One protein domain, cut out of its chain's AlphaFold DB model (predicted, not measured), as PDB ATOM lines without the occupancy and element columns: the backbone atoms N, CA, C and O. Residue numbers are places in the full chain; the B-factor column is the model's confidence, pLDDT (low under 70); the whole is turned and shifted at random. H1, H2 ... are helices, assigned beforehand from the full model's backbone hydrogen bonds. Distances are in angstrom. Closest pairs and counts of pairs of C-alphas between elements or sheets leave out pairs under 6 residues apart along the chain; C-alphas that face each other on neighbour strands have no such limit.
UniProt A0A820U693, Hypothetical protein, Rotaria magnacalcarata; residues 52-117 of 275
ATOM      1  N   VAL A  52      60.353  66.777  94.208       80.50
ATOM      2  CA  VAL A  52      60.501  65.470  94.853       80.50
ATOM      3  C   VAL A  52      60.922  64.408  93.848       80.50
ATOM      4  O   VAL A  52      60.386  64.312  92.743       80.50
ATOM      5  N   THR A  53      61.893  63.582  94.231       83.06
ATOM      6  CA  THR A  53      62.394  62.476  93.409       83.06
ATOM      7  C   THR A  53      61.754  61.150  93.815       83.06
ATOM      8  O   THR A  53      61.320  60.958  94.953       83.06
ATOM      9  N   LYS A  54      61.767  60.176  92.898       76.62
ATOM     10  CA  LYS A  54      61.346  58.790  93.170       76.62
ATOM     11  C   LYS A  54      62.136  58.088  94.288       76.62
ATOM     12  O   LYS A  54      61.703  57.039  94.749       76.62
ATOM     13  N   HIS A  55      63.280  58.643  94.690       75.62
ATOM     14  CA  HIS A  55      64.169  58.100  95.720       75.62
ATOM     15  C   HIS A  55      63.981  58.760  97.093       75.62
ATOM     16  O   HIS A  55      64.760  58.493  98.005       75.62
ATOM     17  N   ASN A  56      62.964  59.611  97.259       82.06
ATOM     18  CA  ASN A  56      62.637  60.170  98.564       82.06
ATOM     19  C   ASN A  56      62.230  59.039  99.532       82.06
ATOM     20  O   ASN A  56      61.224  58.357  99.320       82.06
ATOM     21  N   ALA A  57      63.021  58.861 100.596       78.12
ATOM     22  CA  ALA A  57      62.864  57.787 101.572       78.12
ATOM     23  C   ALA A  57      61.505  57.815 102.290       78.12
ATOM     24  O   ALA A  57      60.919  56.756 102.508       78.12
ATOM     25  N   GLU A  58      60.968  59.000 102.585       79.38
ATOM     26  CA  GLU A  58      59.661  59.167 103.226       79.38
ATOM     27  C   GLU A  58      58.519  58.767 102.279       79.38
ATOM     28  O   GLU A  58      57.619  58.021 102.670       79.38
ATOM     29  N   LEU A  59      58.578  59.176 101.007       78.75
ATOM     30  CA  LEU A  59      57.585  58.751 100.012       78.75
ATOM     31  C   LEU A  59      57.662  57.251  99.725       78.75
ATOM     32  O   LEU A  59      56.628  56.603  99.567       78.75
ATOM     33  N   CYS A  60      58.866  56.684  99.646       78.50
ATOM     34  CA  CYS A  60      59.048  55.238  99.535       78.50
ATOM     35  C   CYS A  60      58.489  54.515 100.768       78.50
ATOM     36  O   CYS A  60      57.814  53.502 100.616       78.50
ATOM     37  N   GLY A  61      58.707  55.064 101.966       80.31
ATOM     38  CA  GLY A  61      58.201  54.523 103.223       80.31
ATOM     39  C   GLY A  61      56.678  54.484 103.289       80.31
ATOM     40  O   GLY A  61      56.113  53.442 103.621       80.31
ATOM     41  N   LYS A  62      56.018  55.578 102.890       80.88
ATOM     42  CA  LYS A  62      54.550  55.662 102.783       80.88
ATOM     43  C   LYS A  62      54.003  54.718 101.704       80.88
ATOM     44  O   LYS A  62      53.023  54.021 101.944       80.88
ATOM     45  N   ARG A  63      54.679  54.603 100.549       76.31
ATOM     46  CA  ARG A  63      54.316  53.624  99.498       76.31
ATOM     47  C   ARG A  63      54.397  52.186  99.980       76.31
ATOM     48  O   ARG A  63      53.548  51.382  99.619       76.31
ATOM     49  N   ASN A  64      55.424  51.846 100.749       80.06
ATOM     50  CA  ASN A  64      55.577  50.496 101.271       80.06
ATOM     51  C   ASN A  64      54.461  50.149 102.256       80.06
ATOM     52  O   ASN A  64      53.940  49.047 102.175       80.06
ATOM     53  N   VAL A  65      54.054  51.083 103.122       79.00
ATOM     54  CA  VAL A  65      52.909  50.899 104.032       79.00
ATOM     55  C   VAL A  65      51.610  50.710 103.255       79.00
ATOM     56  O   VAL A  65      50.909  49.737 103.499       79.00
ATOM     57  N   ALA A  66      51.342  51.554 102.256       76.19
ATOM     58  CA  ALA A  66      50.162  51.404 101.402       76.19
ATOM     59  C   ALA A  66      50.131  50.043 100.677       76.19
ATOM     60  O   ALA A  66      49.087  49.409 100.576       76.19
ATOM     61  N   ARG A  67      51.290  49.547 100.222       76.56
ATOM     62  CA  ARG A  67      51.404  48.195  99.652       76.56
ATOM     63  C   ARG A  67      51.194  47.092 100.681       76.56
ATOM     64  O   ARG A  67      50.720  46.033 100.304       76.56
ATOM     65  N   VAL A  68      51.574  47.282 101.944       76.00
ATOM     66  CA  VAL A  68      51.264  46.285 102.978       76.00
ATOM     67  C   VAL A  68      49.755  46.195 103.157       76.00
ATOM     68  O   VAL A  68      49.209  45.116 102.992       76.00
ATOM     69  N   MET A  69      49.082  47.329 103.348       71.81
ATOM     70  CA  MET A  69      47.632  47.370 103.565       71.81
ATOM     71  C   MET A  69      46.821  46.779 102.402       71.81
ATOM     72  O   MET A  69      45.810  46.129 102.636       71.81
ATOM     73  N   ASN A  70      47.274  46.981 101.159       69.81
ATOM     74  CA  ASN A  70      46.501  46.598  99.972       69.81
ATOM     75  C   ASN A  70      46.964  45.296  99.299       69.81
ATOM     76  O   ASN A  70      46.238  44.753  98.476       69.81
ATOM     77  N   THR A  71      48.196  44.834  99.538       70.38
ATOM     78  CA  THR A  71      48.775  43.667  98.835       70.38
ATOM     79  C   THR A  71      49.014  42.475  99.756       70.38
ATOM     80  O   THR A  71      49.176  41.361  99.262       70.38
ATOM     81  N   PHE A  72      49.087  42.675 101.073       72.88
ATOM     82  CA  PHE A  72      49.210  41.550 101.999       72.88
ATOM     83  C   PHE A  72      47.830  40.920 102.224       72.88
ATOM     84  O   PHE A  72      46.816  41.583 102.000       72.88
ATOM     85  N   PRO A  73      47.773  39.643 102.646       67.50
ATOM     86  CA  PRO A  73      46.509  38.986 102.936       67.50
ATOM     87  C   PRO A  73      45.700  39.808 103.950       67.50
ATOM     88  O   PRO A  73      46.294  40.317 104.902       67.50
ATOM     89  N   PRO A  74      44.369  39.905 103.810       61.50
ATOM     90  CA  PRO A  74      43.520  40.693 104.710       61.50
ATOM     91  C   PRO A  74      43.556  40.212 106.174       61.50
ATOM     92  O   PRO A  74      43.188  40.951 107.079       61.50
ATOM     93  N   GLU A  75      44.035  38.991 106.417       63.94
ATOM     94  CA  GLU A  75      44.270  38.409 107.748       63.94
ATOM     95  C   GLU A  75      45.553  38.933 108.422       63.94
ATOM     96  O   GLU A  75      45.808  38.654 109.595       63.94
ATOM     97  N   PHE A  76      46.388  39.678 107.692       66.12
ATOM     98  CA  PHE A  76      47.584  40.315 108.226       66.12
ATOM     99  C   PHE A  76      47.186  41.574 109.007       66.12
ATOM    100  O   PHE A  76      47.119  42.676 108.458       66.12
ATOM    101  N   ASP A  77      46.904  41.390 110.299       61.75
ATOM    102  CA  ASP A  77      46.486  42.469 111.193       61.75
ATOM    103  C   ASP A  77      47.595  43.521 111.322       61.75
ATOM    104  O   ASP A  77      48.588  43.363 112.037       61.75
ATOM    105  N   THR A  78      47.451  44.595 110.547       63.91
ATOM    106  CA  THR A  78      48.426  45.688 110.504       63.91
ATOM    107  C   THR A  78      48.133  46.730 111.596       63.91
ATOM    108  O   THR A  78      48.932  47.646 111.800       63.91
ATOM    109  N   GLY A  79      47.036  46.563 112.353       66.31
ATOM    110  CA  GLY A  79      46.594  47.470 113.414       66.31
ATOM    111  C   GLY A  79      46.151  48.856 112.920       66.31
ATOM    112  O   GLY A  79      46.209  49.175 111.733       66.31
ATOM    113  N   ASP A  80      45.739  49.719 113.855       60.56
ATOM    114  CA  ASP A  80      45.220  51.077 113.595       60.56
ATOM    115  C   ASP A  80      46.333  52.123 113.344       60.56
ATOM    116  O   ASP A  80      46.383  53.211 113.917       60.56
ATOM    117  N   VAL A  81      47.312  51.781 112.502       57.16
ATOM    118  CA  VAL A  81      48.499  52.622 112.235       57.16
ATOM    119  C   VAL A  81      48.308  53.496 110.988       57.16
ATOM    120  O   VAL A  81      49.259  53.823 110.272       57.16
ATOM    121  N   LEU A  82      47.062  53.882 110.712       55.44
ATOM    122  CA  LEU A  82      46.599  54.291 109.386       55.44
ATOM    123  C   LEU A  82      47.302  55.511 108.772       55.44
ATOM    124  O   LEU A  82      47.319  55.611 107.555       55.44
ATOM    125  N   ASN A  83      47.953  56.400 109.537       55.47
ATOM    126  CA  ASN A  83      48.364  57.696 108.964       55.47
ATOM    127  C   ASN A  83      49.795  58.187 109.253       55.47
ATOM    128  O   ASN A  83      50.167  59.265 108.785       55.47
ATOM    129  N   LYS A  84      50.637  57.449 109.995       60.38
ATOM    130  CA  LYS A  84      52.003  57.926 110.340       60.38
ATOM    131  C   LYS A  84      53.136  56.920 110.154       60.38
ATOM    132  O   LYS A  84      54.294  57.273 110.373       60.38
ATOM    133  N   MET A  85      52.846  55.688 109.745       70.50
ATOM    134  CA  MET A  85      53.897  54.688 109.589       70.50
ATOM    135  C   MET A  85      54.728  54.945 108.324       70.50
ATOM    136  O   MET A  85      54.201  55.292 107.267       70.50
ATOM    137  N   GLN A  86      56.040  54.737 108.418       75.25
ATOM    138  CA  GLN A  86      56.940  54.648 107.270       75.25
ATOM    139  C   GLN A  86      57.698  53.326 107.360       75.25
ATOM    140  O   GLN A  86      58.397  53.070 108.339       75.25
ATOM    141  N   LEU A  87      57.579  52.480 106.336       77.19
ATOM    142  CA  LEU A  87      58.289  51.204 106.286       77.19
ATOM    143  C   LEU A  87      59.529  51.309 105.407       77.19
ATOM    144  O   LEU A  87      59.443  51.557 104.202       77.19
ATOM    145  N   SER A  88      60.698  51.045 105.990       84.19
ATOM    146  CA  SER A  88      61.915  50.924 105.190       84.19
ATOM    147  C   SER A  88      61.782  49.784 104.173       84.19
ATOM    148  O   SER A  88      61.147  48.761 104.442       84.19
ATOM    149  N   ASN A  89      62.429  49.926 103.013       81.44
ATOM    150  CA  ASN A  89      62.425  48.889 101.971       81.44
ATOM    151  C   ASN A  89      62.890  47.525 102.506       81.44
ATOM    152  O   ASN A  89      62.367  46.489 102.107       81.44
ATOM    153  N   ARG A  90      63.860  47.521 103.432       84.44
ATOM    154  CA  ARG A  90      64.373  46.295 104.052       84.44
ATOM    155  C   ARG A  90      63.297  45.589 104.876       84.44
ATOM    156  O   ARG A  90      63.133  44.381 104.733       84.44
ATOM    157  N   VAL A  91      62.562  46.336 105.699       83.75
ATOM    158  CA  VAL A  91      61.486  45.785 106.535       83.75
ATOM    159  C   VAL A  91      60.325  45.313 105.663       83.75
ATOM    160  O   VAL A  91      59.884  44.182 105.829       83.75
ATOM    161  N   TYR A  92      59.907  46.108 104.672       83.75
ATOM    162  CA  TYR A  92      58.871  45.713 103.711       83.75
ATOM    163  C   TYR A  92      59.210  44.392 103.006       83.75
ATOM    164  O   TYR A  92      58.400  43.470 102.994       83.75
ATOM    165  N   ASN A  93      60.428  44.266 102.470       83.38
ATOM    166  CA  ASN A  93      60.853  43.046 101.783       83.38
ATOM    167  C   ASN A  93      60.906  41.838 102.730       83.38
ATOM    168  O   ASN A  93      60.519  40.742 102.331       83.38
ATOM    169  N   SER A  94      61.350  42.034 103.976       86.31
ATOM    170  CA  SER A  94      61.364  40.978 104.994       86.31
ATOM    171  C   SER A  94      59.948  40.503 105.321       86.31
ATOM    172  O   SER A  94      59.684  39.304 105.291       86.31
ATOM    173  N   LEU A  95      59.024  41.436 105.574       83.00
ATOM    174  CA  LEU A  95      57.619  41.132 105.848       83.00
ATOM    175  C   LEU A  95      56.963  40.428 104.663       83.00
ATOM    176  O   LEU A  95      56.274  39.431 104.850       83.00
ATOM    177  N   ARG A  96      57.240  40.888 103.439       81.56
ATOM    178  CA  ARG A  96      56.701  40.286 102.217       81.56
ATOM    179  C   ARG A  96      57.135  38.830 102.072       81.56
ATOM    180  O   ARG A  96      56.318  37.969 101.771       81.56
ATOM    181  N   LEU A  97      58.417  38.542 102.302       85.00
ATOM    182  CA  LEU A  97      58.934  37.172 102.254       85.00
ATOM    183  C   LEU A  97      58.316  36.285 103.341       85.00
ATOM    184  O   LEU A  97      57.959  35.145 103.049       85.00
ATOM    185  N   HIS A  98      58.164  36.803 104.563       84.50
ATOM    186  CA  HIS A  98      57.521  36.072 105.655       84.50
ATOM    187  C   HIS A  98      56.046  35.788 105.376       84.50
ATOM    188  O   HIS A  98      55.623  34.652 105.557       84.50
ATOM    189  N   SER A  99      55.295  36.774 104.882       82.50
ATOM    190  CA  SER A  99      53.880  36.624 104.533       82.50
ATOM    191  C   SER A  99      53.682  35.533 103.478       82.50
ATOM    192  O   SER A  99      52.955  34.577 103.731       82.50
ATOM    193  N   TYR A 100      54.432  35.568 102.371       81.12
ATOM    194  CA  TYR A 100      54.352  34.512 101.353       81.12
ATOM    195  C   TYR A 100      54.791  33.130 101.861       81.12
ATOM    196  O   TYR A 100      54.315  32.099 101.379       81.12
ATOM    197  N   ALA A 101      55.741  33.067 102.797       83.31
ATOM    198  CA  ALA A 101      56.176  31.803 103.384       83.31
ATOM    199  C   ALA A 101      55.114  31.215 104.329       83.31
ATOM    200  O   ALA A 101      54.864  30.007 104.279       83.31
ATOM    201  N   GLU A 102      54.485  32.056 105.153       81.50
ATOM    202  CA  GLU A 102      53.390  31.669 106.045       81.50
ATOM    203  C   GLU A 102      52.138  31.284 105.259       81.50
ATOM    204  O   GLU A 102      51.579  30.227 105.525       81.50
ATOM    205  N   GLU A 103      51.773  32.012 104.205       78.62
ATOM    206  CA  GLU A 103      50.665  31.643 103.316       78.62
ATOM    207  C   GLU A 103      50.879  30.246 102.709       78.62
ATOM    208  O   GLU A 103      50.027  29.361 102.800       78.62
ATOM    209  N   LYS A 104      52.083  29.966 102.191       80.88
ATOM    210  CA  LYS A 104      52.434  28.621 101.701       80.88
ATOM    211  C   LYS A 104      52.358  27.559 102.794       80.88
ATOM    212  O   LYS A 104      52.044  26.402 102.503       80.88
ATOM    213  N   ARG A 105      52.701  27.897 104.036       80.88
ATOM    214  CA  ARG A 105      52.639  26.976 105.175       80.88
ATOM    215  C   ARG A 105      51.195  26.716 105.592       80.88
ATOM    216  O   ARG A 105      50.845  25.552 105.783       80.88
ATOM    217  N   MET A 106      50.378  27.759 105.674       77.38
ATOM    218  CA  MET A 106      48.953  27.703 105.969       77.38
ATOM    219  C   MET A 106      48.223  26.870 104.919       77.38
ATOM    220  O   MET A 106      47.571  25.896 105.281       77.38
ATOM    221  N   ASN A 107      48.458  27.134 103.631       75.56
ATOM    222  CA  ASN A 107      47.880  26.355 102.534       75.56
ATOM    223  C   ASN A 107      48.248  24.873 102.654       75.56
ATOM    224  O   ASN A 107      47.383  24.017 102.535       75.56
ATOM    225  N   ARG A 108      49.503  24.541 102.996       76.19
ATOM    226  CA  ARG A 108      49.926  23.148 103.251       76.19
ATOM    227  C   ARG A 108      49.258  22.516 104.475       76.19
ATOM    228  O   ARG A 108      49.094  21.296 104.492       76.19
ATOM    229  N   LEU A 109      48.972  23.291 105.519       72.44
ATOM    230  CA  LEU A 109      48.285  22.812 106.720       72.44
ATOM    231  C   LEU A 109      46.804  22.575 106.432       72.44
ATOM    232  O   LEU A 109      46.314  21.495 106.752       72.44
ATOM    233  N   HIS A 110      46.139  23.508 105.752       69.12
ATOM    234  CA  HIS A 110      44.766  23.351 105.278       69.12
ATOM    235  C   HIS A 110      44.634  22.099 104.401       69.12
ATOM    236  O   HIS A 110      43.862  21.198 104.715       69.12
ATOM    237  N   ASP A 111      45.541  21.936 103.435       64.44
ATOM    238  CA  ASP A 111      45.673  20.745 102.590       64.44
ATOM    239  C   ASP A 111      45.787  19.430 103.376       64.44
ATOM    240  O   ASP A 111      45.442  18.364 102.868       64.44
ATOM    241  N   LYS A 112      46.410  19.453 104.560       66.25
ATOM    242  CA  LYS A 112      46.564  18.272 105.424       66.25
ATOM    243  C   LYS A 112      45.302  18.024 106.239       66.25
ATOM    244  O   LYS A 112      44.920  16.866 106.378       66.25
ATOM    245  N   VAL A 113      44.674  19.081 106.746       60.91
ATOM    246  CA  VAL A 113      43.417  19.007 107.498       60.91
ATOM    247  C   VAL A 113      42.300  18.495 106.597       60.91
ATOM    248  O   VAL A 113      41.652  17.522 106.953       60.91
ATOM    249  N   GLU A 114      42.143  19.023 105.383       60.12
ATOM    250  CA  GLU A 114      41.165  18.509 104.416       60.12
ATOM    251  C   GLU A 114      41.396  17.030 104.080       60.12
ATOM    252  O   GLU A 114      40.449  16.251 103.967       60.12
ATOM    253  N   LYS A 115      42.662  16.609 103.969       60.00
ATOM    254  CA  LYS A 115      43.019  15.197 103.751       60.00
ATOM    255  C   LYS A 115      42.714  14.314 104.963       60.00
ATOM    256  O   LYS A 115      42.414  13.141 104.763       60.00
ATOM    257  N   ALA A 116      42.806  14.847 106.181       54.03
ATOM    258  CA  ALA A 116      42.517  14.130 107.422       54.03
ATOM    259  C   ALA A 116      41.008  14.048 107.717       54.03
ATOM    260  O   ALA A 116      40.535  13.014 108.177       54.03
ATOM    261  N   THR A 117      40.247  15.099 107.396       47.53
ATOM    262  CA  THR A 117      38.793  15.200 107.624       47.53
ATOM    263  C   THR A 117      37.966  14.602 106.480       47.53
ATOM    264  O   THR A 117      36.745  14.492 106.587       47.53
TER     265      THR A 117
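This is residues 52 to 117 of the 275 residues of the protein "Hypothetical protein" of Rotaria magnacalcarata (UniProt A0A820U693). One long helix, H2, has the shorter H1 beside its first part, running nearly the same way, and its far end, residues 104 to 117, sticks out as a free arm that makes much of the length. A long loop, residues 72 to 88, folds back from the end of H1 to the start of H2. The printed part has 66 residues with two named helices, H1 then H2, and no named strand: all helix. It is loose, with a radius of gyration of the C-alphas of 15.5 A and spans of 56 by 22 by 13 A.

H2, residues 89 to 117, touches H1, residues 57 to 71, with residues 89 to 92 alone. The closest C-alphas are those of Asn 64 and Tyr 92, 6.3 A apart. They run the same way at a shallow tilt of 12 degrees. In H1 and H2 every O i to N i+4 pair is within hydrogen-bond range.

H2 measures 41.5 A, from C-alpha 89 at (62.425, 48.889, 101.971) to C-alpha 117 at (38.793, 15.200, 107.624). H1 measures 20.1 A from C-alpha 57 at (62.864, 57.787, 101.572).

The C-alphas of Val 52 and Thr 117, the two farthest apart, are 56.2 A apart. The printed part has no cut. The 17-residue link is long. pLDDT is under 70 at residues 70, 73 to 84 and 110 to 117.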